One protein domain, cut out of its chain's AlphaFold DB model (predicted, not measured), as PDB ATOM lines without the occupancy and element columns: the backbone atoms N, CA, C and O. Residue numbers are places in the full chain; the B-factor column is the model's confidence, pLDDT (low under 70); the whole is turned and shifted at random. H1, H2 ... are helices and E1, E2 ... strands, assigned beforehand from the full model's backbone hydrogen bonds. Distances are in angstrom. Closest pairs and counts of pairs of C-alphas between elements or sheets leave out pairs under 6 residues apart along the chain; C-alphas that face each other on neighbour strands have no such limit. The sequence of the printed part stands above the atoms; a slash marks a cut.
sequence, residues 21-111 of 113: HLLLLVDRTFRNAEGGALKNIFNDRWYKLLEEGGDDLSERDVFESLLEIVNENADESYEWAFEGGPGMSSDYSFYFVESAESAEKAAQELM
ATOM      1  N   HIS A  21     153.154 246.602 328.917       91.62
ATOM      2  CA  HIS A  21     152.188 246.265 327.874       91.62
ATOM      3  C   HIS A  21     151.698 247.486 327.083       91.62
ATOM      4  O   HIS A  21     151.022 247.313 326.075       91.62
ATOM      5  N   LEU A  22     151.956 248.718 327.546       93.38
ATOM      6  CA  LEU A  22     151.538 249.919 326.825       93.38
ATOM      7  C   LEU A  22     152.459 250.117 325.619       93.38
ATOM      8  O   LEU A  22     153.605 250.554 325.753       93.38
ATOM      9  N   LEU A  23     151.933 249.824 324.435       94.81
ATOM     10  CA  LEU A  23     152.652 249.961 323.180       94.81
ATOM     11  C   LEU A  23     152.785 251.436 322.799       94.81
ATOM     12  O   LEU A  23     153.893 251.929 322.585       94.81
ATOM     13  N   LEU A  24     151.658 252.146 322.767       95.62
ATOM     14  CA  LEU A  24     151.598 253.561 322.433       95.62
ATOM     15  C   LEU A  24     150.384 254.207 323.106       95.62
ATOM     16  O   LEU A  24     149.280 253.674 323.058       95.62
ATOM     17  N   LEU A  25     150.602 255.369 323.710       94.44
ATOM     18  CA  LEU A  25     149.560 256.322 324.074       94.44
ATOM     19  C   LEU A  25     149.774 257.565 323.225       94.44
ATOM     20  O   LEU A  25     150.862 258.147 323.254       94.44
ATOM     21  N   VAL A  26     148.745 257.970 322.494       95.06
ATOM     22  CA  VAL A  26     148.797 259.107 321.582       95.06
ATOM     23  C   VAL A  26     147.638 260.059 321.833       95.06
ATOM     24  O   VAL A  26     146.497 259.629 321.975       95.06
ATOM     25  N   ASP A  27     147.941 261.354 321.861       93.69
ATOM     26  CA  ASP A  27     146.949 262.416 321.751       93.69
ATOM     27  C   ASP A  27     146.734 262.701 320.256       93.69
ATOM     28  O   ASP A  27     147.643 263.140 319.542       93.69
ATOM     29  N   ARG A  28     145.534 262.404 319.760       92.44
ATOM     30  CA  ARG A  28     145.138 262.595 318.358       92.44
ATOM     31  C   ARG A  28     144.775 264.039 318.048       92.44
ATOM     32  O   ARG A  28     144.858 264.445 316.890       92.44
ATOM     33  N   THR A  29     144.417 264.828 319.056       90.31
ATOM     34  CA  THR A  29     144.133 266.258 318.906       90.31
ATOM     35  C   THR A  29     145.415 267.030 318.597       90.31
ATOM     36  O   THR A  29     145.449 267.819 317.650       90.31
ATOM     37  N   PHE A  30     146.493 266.753 319.332       90.75
ATOM     38  CA  PHE A  30     147.808 267.368 319.131       90.75
ATOM     39  C   PHE A  30     148.755 266.540 318.258       90.75
ATOM     40  O   PHE A  30     149.849 267.008 317.945       90.75
ATOM     41  N   ARG A  31     148.329 265.344 317.834       93.81
ATOM     42  CA  ARG A  31     149.100 264.418 316.992       93.81
ATOM     43  C   ARG A  31     150.487 264.143 317.571       93.81
ATOM     44  O   ARG A  31     151.512 264.344 316.918       93.81
ATOM     45  N   ASN A  32     150.505 263.718 318.830       93.69
ATOM     46  CA  ASN A  32     151.730 263.517 319.593       93.69
ATOM     47  C   ASN A  32     151.628 262.279 320.486       93.69
ATOM     48  O   ASN A  32     150.649 262.101 321.210       93.69
ATOM     49  N   ALA A  33     152.661 261.439 320.475       94.94
ATOM     50  CA  ALA A  33     152.755 260.332 321.412       94.94
ATOM     51  C   ALA A  33     153.137 260.834 322.811       94.94
ATOM     52  O   ALA A  33     154.156 261.509 323.007       94.94
ATOM     53  N   GLU A  34     152.348 260.451 323.809       93.06
ATOM     54  CA  GLU A  34     152.543 260.852 325.200       93.06
ATOM     55  C   GLU A  34     153.182 259.742 326.045       93.06
ATOM     56  O   GLU A  34     153.938 260.041 326.981       93.06
ATOM     57  N   GLY A  35     152.990 258.471 325.670       92.69
ATOM     58  CA  GLY A  35     153.457 257.315 326.442       92.69
ATOM     59  C   GLY A  35     153.614 256.021 325.638       92.69
ATOM     60  O   GLY A  35     153.306 255.961 324.451       92.69
ATOM     61  N   GLY A  36     154.100 254.979 326.316       92.62
ATOM     62  CA  GLY A  36     154.295 253.638 325.757       92.62
ATOM     63  C   GLY A  36     155.692 253.370 325.198       92.62
ATOM     64  O   GLY A  36     156.528 254.271 325.088       92.62
ATOM     65  N   ALA A  37     155.942 252.106 324.859       93.75
ATOM     66  CA  ALA A  37     157.222 251.624 324.344       93.75
ATOM     67  C   ALA A  37     157.630 252.297 323.020       93.75
ATOM     68  O   ALA A  37     158.811 252.562 322.794       93.75
ATOM     69  N   LEU A  38     156.657 252.625 322.164       94.94
ATOM     70  CA  LEU A  38     156.896 253.225 320.852       94.94
ATOM     71  C   LEU A  38     156.949 254.751 320.868       94.94
ATOM     72  O   LEU A  38     157.255 255.327 319.832       94.94
ATOM     73  N   LYS A  39     156.703 255.419 322.004       95.12
ATOM     74  CA  LYS A  39     156.570 256.885 322.088       95.12
ATOM     75  C   LYS A  39     157.640 257.646 321.304       95.12
ATOM     76  O   LYS A  39     157.321 258.475 320.457       95.12
ATOM     77  N   ASN A  40     158.910 257.382 321.617       94.62
ATOM     78  CA  ASN A  40     160.022 258.128 321.029       94.62
ATOM     79  C   ASN A  40     160.163 257.803 319.539       94.62
ATOM     80  O   ASN A  40     160.260 258.709 318.729       94.62
ATOM     81  N   ILE A  41     160.090 256.519 319.178       95.50
ATOM     82  CA  ILE A  41     160.240 256.056 317.790       95.50
ATOM     83  C   ILE A  41     159.114 256.606 316.911       95.50
ATOM     84  O   ILE A  41     159.366 257.066 315.802       95.50
ATOM     85  N   PHE A  42     157.882 256.586 317.419       96.50
ATOM     86  CA  PHE A  42     156.711 257.112 316.736       96.50
ATOM     87  C   PHE A  42     156.846 258.618 316.497       96.50
ATOM     88  O   PHE A  42     156.709 259.059 315.360       96.50
ATOM     89  N   ASN A  43     157.178 259.398 317.532       95.56
ATOM     90  CA  ASN A  43     157.358 260.846 317.397       95.56
ATOM     91  C   ASN A  43     158.535 261.198 316.479       95.56
ATOM     92  O   ASN A  43     158.390 262.057 315.614       95.56
ATOM     93  N   ASP A  44     159.675 260.515 316.609       95.38
ATOM     94  CA  ASP A  44     160.838 260.731 315.745       95.38
ATOM     95  C   ASP A  44     160.488 260.455 314.275       95.38
ATOM     96  O   ASP A  44     160.842 261.233 313.386       95.38
ATOM     97  N   ARG A  45     159.749 259.368 314.007       94.19
ATOM     98  CA  ARG A  45     159.295 259.029 312.654       94.19
ATOM     99  C   ARG A  45     158.290 260.043 312.122       94.19
ATOM    100  O   ARG A  45     158.405 260.464 310.974       94.19
ATOM    101  N   TRP A  46     157.335 260.437 312.956       94.62
ATOM    102  CA  TRP A  46     156.320 261.429 312.633       94.62
ATOM    103  C   TRP A  46     156.945 262.766 312.228       94.62
ATOM    104  O   TRP A  46     156.695 263.251 311.126       94.62
ATOM    105  N   TYR A  47     157.826 263.322 313.063       92.62
ATOM    106  CA  TYR A  47     158.493 264.589 312.763       92.62
ATOM    107  C   TYR A  47     159.387 264.495 311.529       92.62
ATOM    108  O   TYR A  47     159.385 265.406 310.707       92.62
ATOM    109  N   LYS A  48     160.087 263.373 311.339       93.44
ATOM    110  CA  LYS A  48     160.891 263.159 310.134       93.44
ATOM    111  C   LYS A  48     160.042 263.161 308.858       93.44
ATOM    112  O   LYS A  48     160.428 263.781 307.873       93.44
ATOM    113  N   LEU A  49     158.884 262.501 308.868       91.75
ATOM    114  CA  LEU A  49     157.973 262.490 307.719       91.75
ATOM    115  C   LEU A  49     157.394 263.878 307.421       91.75
ATOM    116  O   LEU A  49     157.226 264.221 306.254       91.75
ATOM    117  N   LEU A  50     157.137 264.685 308.454       91.12
ATOM    118  CA  LEU A  50     156.746 266.086 308.284       91.12
ATOM    119  C   LEU A  50     157.852 266.920 307.625       91.12
ATOM    120  O   LEU A  50     157.566 267.727 306.745       91.12
ATOM    121  N   GLU A  51     159.108 266.714 308.024       91.06
ATOM    122  CA  GLU A  51     160.257 267.397 307.418       91.06
ATOM    123  C   GLU A  51     160.480 266.978 305.954       91.06
ATOM    124  O   GLU A  51     160.845 267.810 305.123       91.06
ATOM    125  N   GLU A  52     160.257 265.701 305.625       90.62
ATOM    126  CA  GLU A  52     160.487 265.142 304.286       90.62
ATOM    127  C   GLU A  52     159.332 265.390 303.301       90.62
ATOM    128  O   GLU A  52     159.570 265.496 302.097       90.62
ATOM    129  N   GLY A  53     158.087 265.469 303.779       84.12
ATOM    130  CA  GLY A  53     156.900 265.464 302.919       84.12
ATOM    131  C   GLY A  53     156.615 266.764 302.160       84.12
ATOM    132  O   GLY A  53     155.913 266.726 301.148       84.12
ATOM    133  N   GLY A  54     157.183 267.895 302.588       85.06
ATOM    134  CA  GLY A  54     157.020 269.188 301.914       85.06
ATOM    135  C   GLY A  54     155.575 269.713 301.882       85.06
ATOM    136  O   GLY A  54     154.704 269.242 302.609       85.06
ATOM    137  N   ASP A  55     155.321 270.708 301.027       86.31
ATOM    138  CA  ASP A  55     154.071 271.493 301.030       86.31
ATOM    139  C   ASP A  55     152.811 270.708 300.606       86.31
ATOM    140  O   ASP A  55     151.699 271.107 300.944       86.31
ATOM    141  N   ASP A  56     152.967 269.595 299.881       88.62
ATOM    142  CA  ASP A  56     151.852 268.755 299.414       88.62
ATOM    143  C   ASP A  56     151.483 267.641 300.417       88.62
ATOM    144  O   ASP A  56     150.577 266.838 300.165       88.62
ATOM    145  N   LEU A  57     152.182 267.561 301.554       89.69
ATOM    146  CA  LEU A  57     151.959 266.522 302.548       89.69
ATOM    147  C   LEU A  57     150.639 266.736 303.292       89.69
ATOM    148  O   LEU A  57     150.439 267.723 304.000       89.69
ATOM    149  N   SER A  58     149.768 265.733 303.237       92.19
ATOM    150  CA  SER A  58     148.657 265.643 304.180       92.19
ATOM    151  C   SER A  58     149.174 265.105 305.511       92.19
ATOM    152  O   SER A  58     149.247 263.896 305.726       92.19
ATOM    153  N   GLU A  59     149.530 266.015 306.420       91.56
ATOM    154  CA  GLU A  59     149.980 265.669 307.773       91.56
ATOM    155  C   GLU A  59     149.028 264.671 308.454       91.56
ATOM    156  O   GLU A  59     149.451 263.717 309.102       91.56
ATOM    157  N   ARG A  60     147.717 264.875 308.288       91.50
ATOM    158  CA  ARG A  60     146.700 263.998 308.864       91.50
ATOM    159  C   ARG A  60     146.806 262.577 308.318       91.50
ATOM    160  O   ARG A  60     146.821 261.644 309.111       91.50
ATOM    161  N   ASP A  61     146.878 262.416 307.002       92.12
ATOM    162  CA  ASP A  61     146.869 261.084 306.387       92.12
ATOM    163  C   ASP A  61     148.142 260.311 306.733       92.12
ATOM    164  O   ASP A  61     148.091 259.109 306.987       92.12
ATOM    165  N   VAL A  62     149.275 261.008 306.823       92.75
ATOM    166  CA  VAL A  62     150.546 260.416 307.255       92.75
ATOM    167  C   VAL A  62     150.477 259.970 308.711       92.75
ATOM    168  O   VAL A  62     150.886 258.857 309.031       92.75
ATOM    169  N   PHE A  63     149.940 260.815 309.589       94.69
ATOM    170  CA  PHE A  63     149.793 260.482 311.000       94.69
ATOM    171  C   PHE A  63     148.878 259.270 311.209       94.69
ATOM    172  O   PHE A  63     149.239 258.342 311.927       94.69
ATOM    173  N   GLU A  64     147.722 259.249 310.542       94.12
ATOM    174  CA  GLU A  64     146.788 258.119 310.590       94.12
ATOM    175  C   GLU A  64     147.417 256.846 310.002       94.12
ATOM    176  O   GLU A  64     147.242 255.772 310.567       94.12
ATOM    177  N   SER A  65     148.235 256.959 308.948       93.44
ATOM    178  CA  SER A  65     148.975 255.815 308.388       93.44
ATOM    179  C   SER A  65     149.982 255.229 309.388       93.44
ATOM    180  O   SER A  65     150.132 254.012 309.481       93.44
ATOM    181  N   LEU A  66     150.667 256.069 310.177       95.44
ATOM    182  CA  LEU A  66     151.542 255.585 311.254       95.44
ATOM    183  C   LEU A  66     150.742 254.901 312.368       95.44
ATOM    184  O   LEU A  66     151.182 253.881 312.899       95.44
ATOM    185  N   LEU A  67     149.577 255.446 312.731       95.81
ATOM    186  CA  LEU A  67     148.693 254.827 313.719       95.81
ATOM    187  C   LEU A  67     148.120 253.496 313.237       95.81
ATOM    188  O   LEU A  67     147.977 252.585 314.048       95.81
ATOM    189  N   GLU A  68     147.842 253.350 311.944       95.69
ATOM    190  CA  GLU A  68     147.393 252.088 311.356       95.69
ATOM    191  C   GLU A  68     148.448 250.990 311.550       95.69
ATOM    192  O   GLU A  68     148.120 249.923 312.066       95.69
ATOM    193  N   ILE A  69     149.729 251.284 311.290       95.00
ATOM    194  CA  ILE A  69     150.839 250.345 311.537       95.00
ATOM    195  C   ILE A  69     150.900 249.935 313.015       95.00
ATOM    196  O   ILE A  69     151.116 248.764 313.334       95.00
ATOM    197  N   VAL A  70     150.716 250.887 313.932       95.75
ATOM    198  CA  VAL A  70     150.700 250.595 315.373       95.75
ATOM    199  C   VAL A  70     149.508 249.713 315.729       95.75
ATOM    200  O   VAL A  70     149.679 248.729 316.441       95.75
ATOM    201  N   ASN A  71     148.322 250.030 315.209       95.56
ATOM    202  CA  ASN A  71     147.095 249.287 315.464       95.56
ATOM    203  C   ASN A  71     147.167 247.847 314.940       95.56
ATOM    204  O   ASN A  71     146.741 246.929 315.629       95.56
ATOM    205  N   GLU A  72     147.750 247.627 313.760       95.25
ATOM    206  CA  GLU A  72     147.957 246.288 313.188       95.25
ATOM    207  C   GLU A  72     148.894 245.402 314.024       95.25
ATOM    208  O   GLU A  72     148.839 244.175 313.927       95.25
ATOM    209  N   ASN A  73     149.770 246.012 314.826       94.69
ATOM    210  CA  ASN A  73     150.703 245.302 315.702       94.69
ATOM    211  C   ASN A  73     150.280 245.318 317.179       94.69
ATOM    212  O   ASN A  73     150.984 244.743 318.010       94.69
ATOM    213  N   ALA A  74     149.167 245.971 317.510       95.50
ATOM    214  CA  ALA A  74     148.600 245.957 318.846       95.50
ATOM    215  C   ALA A  74     147.731 244.707 319.037       95.50
ATOM    216  O   ALA A  74     147.006 244.289 318.136       95.50
ATOM    217  N   ASP A  75     147.782 244.133 320.235       95.56
ATOM    218  CA  ASP A  75     146.912 243.025 320.637       95.56
ATOM    219  C   ASP A  75     145.553 243.538 321.149       95.56
ATOM    220  O   ASP A  75     144.550 242.829 321.085       95.56
ATOM    221  N   GLU A  76     145.512 244.774 321.653       94.06
ATOM    222  CA  GLU A  76     144.295 245.453 322.102       94.06
ATOM    223  C   GLU A  76     144.436 246.968 321.915       94.06
ATOM    224  O   GLU A  76     145.531 247.523 322.076       94.06
ATOM    225  N   SER A  77     143.334 247.655 321.618       93.44
ATOM    226  CA  SER A  77     143.323 249.112 321.517       93.44
ATOM    227  C   SER A  77     141.983 249.710 321.930       93.44
ATOM    228  O   SER A  77     140.925 249.097 321.803       93.44
ATOM    229  N   TYR A  78     142.016 250.931 322.456       90.75
ATOM    230  CA  TYR A  78     140.796 251.691 322.707       90.75
ATOM    231  C   TYR A  78     141.021 253.191 322.575       90.75
ATOM    232  O   TYR A  78     142.138 253.699 322.684       90.75
ATOM    233  N   GLU A  79     139.922 253.897 322.347       90.44
ATOM    234  CA  GLU A  79     139.879 255.349 322.244       90.44
ATOM    235  C   GLU A  79     139.218 255.932 323.493       90.44
ATOM    236  O   GLU A  79     138.269 255.361 324.042       90.44
ATOM    237  N   TRP A  80     139.719 257.075 323.942       85.62
ATOM    238  CA  TRP A  80     139.171 257.804 325.072       85.62
ATOM    239  C   TRP A  80     139.137 259.293 324.761       85.62
ATOM    240  O   TRP A  80     140.154 259.888 324.419       85.62
ATOM    241  N   ALA A  81     137.962 259.898 324.898       84.81
ATOM    242  CA  ALA A  81     137.793 261.335 324.762       84.81
ATOM    243  C   ALA A  81     137.721 261.968 326.153       84.81
ATOM    244  O   ALA A  81     136.848 261.632 326.961       84.81
ATOM    245  N   PHE A  82     138.629 262.899 326.429       79.81
ATOM    246  CA  PHE A  82     138.568 263.742 327.612       79.81
ATOM    247  C   PHE A  82     137.753 264.999 327.303       79.81
ATOM    248  O   PHE A  82     138.116 265.761 326.410       79.81
ATOM    249  N   GLU A  83     136.691 265.259 328.070       81.75
ATOM    250  CA  GLU A  83     135.908 266.500 327.993       81.75
ATOM    251  C   GLU A  83     136.089 267.338 329.272       81.75
ATOM    252  O   GLU A  83     135.389 267.164 330.269       81.75
ATOM    253  N   GLY A  84     137.036 268.279 329.248       72.44
ATOM    254  CA  GLY A  84     137.356 269.182 330.364       72.44
ATOM    255  C   GLY A  84     136.547 270.486 330.402       72.44
ATOM    256  O   GLY A  84     136.721 271.293 331.316       72.44
ATOM    257  N   GLY A  85     135.674 270.720 329.415       72.50
ATOM    258  CA  GLY A  85     134.875 271.941 329.260       72.50
ATOM    259  C   GLY A  85     135.105 272.648 327.916       72.50
ATOM    260  O   GLY A  85     135.797 272.118 327.047       72.50
ATOM    261  N   PRO A  86     134.524 273.845 327.702       72.19
ATOM    262  CA  PRO A  86     134.600 274.543 326.419       72.19
ATOM    263  C   PRO A  86     136.049 274.794 325.977       72.19
ATOM    264  O   PRO A  86     136.779 275.540 326.628       72.19
ATOM    265  N   GLY A  87     136.451 274.176 324.864       69.81
ATOM    266  CA  GLY A  87     137.801 274.295 324.304       69.81
ATOM    267  C   GLY A  87     138.872 273.425 324.973       69.81
ATOM    268  O   GLY A  87     140.042 273.590 324.654       69.81
ATOM    269  N   MET A  88     138.499 272.521 325.882       71.50
ATOM    270  CA  MET A  88     139.410 271.583 326.549       71.50
ATOM    271  C   MET A  88     138.949 270.146 326.300       71.50
ATOM    272  O   MET A  88     138.563 269.445 327.234       71.50
ATOM    273  N   SER A  89     138.937 269.735 325.032       80.69
ATOM    274  CA  SER A  89     138.697 268.348 324.635       80.69
ATOM    275  C   SER A  89     139.932 267.776 323.955       80.69
ATOM    276  O   SER A  89     140.453 268.416 323.040       80.69
ATOM    277  N   SER A  90     140.357 266.591 324.384       84.44
ATOM    278  CA  SER A  90     141.431 265.827 323.745       84.44
ATOM    279  C   SER A  90     140.948 264.413 323.454       84.44
ATOM    280  O   SER A  90     140.315 263.788 324.307       84.44
ATOM    281  N   ASP A  91     141.275 263.919 322.266       91.00
ATOM    282  CA  ASP A  91     141.034 262.540 321.857       91.00
ATOM    283  C   ASP A  91     142.324 261.740 322.017       91.00
ATOM    284  O   ASP A  91     143.348 262.061 321.412       91.00
ATOM    285  N   TYR A  92     142.269 260.677 322.807       91.50
ATOM    286  CA  TYR A  92     143.386 259.785 323.072       91.50
ATOM    287  C   TYR A  92     143.140 258.411 322.463       91.50
ATOM    288  O   TYR A  92     142.019 257.897 322.475       91.50
ATOM    289  N   SER A  93     144.211 257.779 321.992       94.00
ATOM    290  CA  SER A  93     144.207 256.362 321.632       94.00
ATOM    291  C   SER A  93     145.286 255.619 322.398       94.00
ATOM    292  O   SER A  93     146.427 256.073 322.521       94.00
ATOM    293  N   PHE A  94     144.902 254.453 322.898       93.81
ATOM    294  CA  PHE A  94     145.750 253.550 323.649       93.81
ATOM    295  C   PHE A  94     145.908 252.263 322.856       93.81
ATOM    296  O   PHE A  94     144.923 251.668 322.424       93.81
ATOM    297  N   TYR A  95     147.150 251.822 322.713       95.06
ATOM    298  CA  TYR A  95     147.518 250.581 322.052       95.06
ATOM    299  C   TYR A  95     148.317 249.737 323.031       95.06
ATOM    300  O   TYR A  95     149.247 250.235 323.675       95.06
ATOM    301  N   PHE A  96     147.973 248.460 323.138       94.56
ATOM    302  CA  PHE A  96     148.610 247.526 324.051       94.56
ATOM    303  C   PHE A  96     149.103 246.286 323.326       94.56
ATOM    304  O   PHE A  96     148.562 245.889 322.298       94.56
ATOM    305  N   VAL A  97     150.109 245.655 323.913       95.19
ATOM    306  CA  VAL A  97     150.618 244.350 323.503       95.19
ATOM    307  C   VAL A  97     150.759 243.435 324.706       95.19
ATOM    308  O   VAL A  97     151.042 243.891 325.813       95.19
ATOM    309  N   GLU A  98     150.595 242.136 324.493       92.19
ATOM    310  CA  GLU A  98     150.727 241.122 325.539       92.19
ATOM    311  C   GLU A  98     152.199 240.862 325.906       92.19
ATOM    312  O   GLU A  98     152.497 240.396 327.004       92.19
ATOM    313  N   SER A  99     153.144 241.183 325.012       89.75
ATOM    314  CA  SER A  99     154.566 240.885 325.214       89.75
ATOM    315  C   SER A  99     155.514 241.959 324.675       89.75
ATOM    316  O   SER A  99     155.205 242.686 323.731       89.75
ATOM    317  N   ALA A 100     156.723 242.006 325.242       86.38
ATOM    318  CA  ALA A 100     157.797 242.877 324.764       86.38
ATOM    319  C   ALA A 100     158.251 242.541 323.329       86.38
ATOM    320  O   ALA A 100     158.627 243.441 322.583       86.38
ATOM    321  N   GLU A 101     158.171 241.273 322.912       89.94
ATOM    322  CA  GLU A 101     158.511 240.853 321.544       89.94
ATOM    323  C   GLU A 101     157.562 241.486 320.512       89.94
ATOM    324  O   GLU A 101     158.006 241.983 319.475       89.94
ATOM    325  N   SER A 102     156.264 241.560 320.829       90.31
ATOM    326  CA  SER A 102     155.279 242.273 320.006       90.31
ATOM    327  C   SER A 102     155.621 243.764 319.886       90.31
ATOM    328  O   SER A 102     155.530 244.332 318.796       90.31
ATOM    329  N   ALA A 103     156.086 244.393 320.974       89.69
ATOM    330  CA  ALA A 103     156.516 245.791 320.948       89.69
ATOM    331  C   ALA A 103     157.746 246.014 320.054       89.69
ATOM    332  O   ALA A 103     157.784 246.971 319.279       89.69
ATOM    333  N   GLU A 104     158.738 245.123 320.116       91.12
ATOM    334  CA  GLU A 104     159.925 245.190 319.256       91.12
ATOM    335  C   GLU A 104     159.571 245.024 317.775       91.12
ATOM    336  O   GLU A 104     160.084 245.757 316.926       91.12
ATOM    337  N   LYS A 105     158.662 244.101 317.453       91.81
ATOM    338  CA  LYS A 105     158.170 243.916 316.085       91.81
ATOM    339  C   LYS A 105     157.478 245.181 315.566       91.81
ATOM    340  O   LYS A 105     157.801 245.639 314.471       91.81
ATOM    341  N   ALA A 106     156.589 245.777 316.361       91.81
ATOM    342  CA  ALA A 106     155.906 247.018 316.000       91.81
ATOM    343  C   ALA A 106     156.897 248.172 315.751       91.81
ATOM    344  O   ALA A 106     156.768 248.913 314.775       91.81
ATOM    345  N   ALA A 107     157.935 248.286 316.588       91.56
ATOM    346  CA  ALA A 107     159.005 249.265 316.406       91.56
ATOM    347  C   ALA A 107     159.741 249.081 315.070       91.56
ATOM    348  O   ALA A 107     160.041 250.060 314.388       91.56
ATOM    349  N   GLN A 108     160.017 247.834 314.678       92.38
ATOM    350  CA  GLN A 108     160.671 247.539 313.405       92.38
ATOM    351  C   GLN A 108     159.797 247.907 312.203       92.38
ATOM    352  O   GLN A 108     160.334 248.422 311.225       92.38
ATOM    353  N   GLU A 109     158.484 247.667 312.249       92.50
ATOM    354  CA  GLU A 109     157.583 248.046 311.149       92.50
ATOM    355  C   GLU A 109     157.471 249.572 310.996       92.50
ATOM    356  O   GLU A 109     157.584 250.081 309.880       92.50
ATOM    357  N   LEU A 110     157.380 250.316 312.106       90.88
ATOM    358  CA  LEU A 110     157.379 251.789 312.090       90.88
ATOM    359  C   LEU A 110     158.657 252.403 311.501       90.88
ATOM    360  O   LEU A 110     158.629 253.499 310.949       90.88
ATOM    361  N   MET A 111     159.801 251.731 311.641       88.94
ATOM    362  CA  MET A 111     161.071 252.226 311.100       88.94
ATOM    363  C   MET A 111     161.250 251.950 309.602       88.94
ATOM    364  O   MET A 111     162.140 252.542 308.990       88.94
TER     365      MET A 111
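AT A GLANCE: This is residues 21 to 111 of the 113 residues of an uncharacterized protein of Pseudomonas sp. (UniProt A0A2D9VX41). Three helices, H1, H2 and H3, form a bundle over one face of a twisted four-stranded sheet, two layers in a flat outline, with the hairpin E3 and E4 reaching one far end at its turn. The bundle is up and down, each helix running against the one before it. The 91 printed residues include three named helices and four named strands, in the order E1, E2, H1, H2, E3, E4, H3; the class is mixed, and the sheet, E2 E1 E4 E3, is antiparallel. It is compact, with radius of gyration of the C-alphas 13.4 A and spans of 40 by 34 by 18 A.

IN THESE COORDINATES: Find C-alpha 22 at (151.538, 249.919, 326.825); there E1, residues 22 to 27, begins. Next come E2, residues 32 to 35, H1, residues 39 to 53, 21.0 A long, and H2, residues 59 to 72, 20.2 A. E3, residues 76 to 83, spans 23.4 A, and E4, residues 89 to 96, 23.1 A. H3, residues 100 to 111, ends at C-alpha 111, (161.071, 252.226, 311.100).

HOW THE PARTS SIT: Look at N 34 and O 25, 2.8 A, for hairpin E1 and E2; N 95 and O 24, 2.8 A, for E1 and E4; and N 80 and O 92, 2.8 A, for E4 and E3. H2 is on the sheet, height 10.6 A. H1 touches H2 at Trp 46 and Phe 63, closest C-alphas 6.8 A, opposite ways at a steep tilt of 37 degrees, only just past shallow. H3 touches H2 with residues 106 to 110 alone, closest C-alphas Ala 106 and Val 70, 6.3 A. In H1, H2 and H3 every O i to N i+4 pair is within hydrogen-bond range.

THE WHOLE: The C-alphas farthest apart, Pro 86 and Glu 101, are 41.6 A apart. The printed part has no cut, and its links are tight. Only residue 87 is under pLDDT 70.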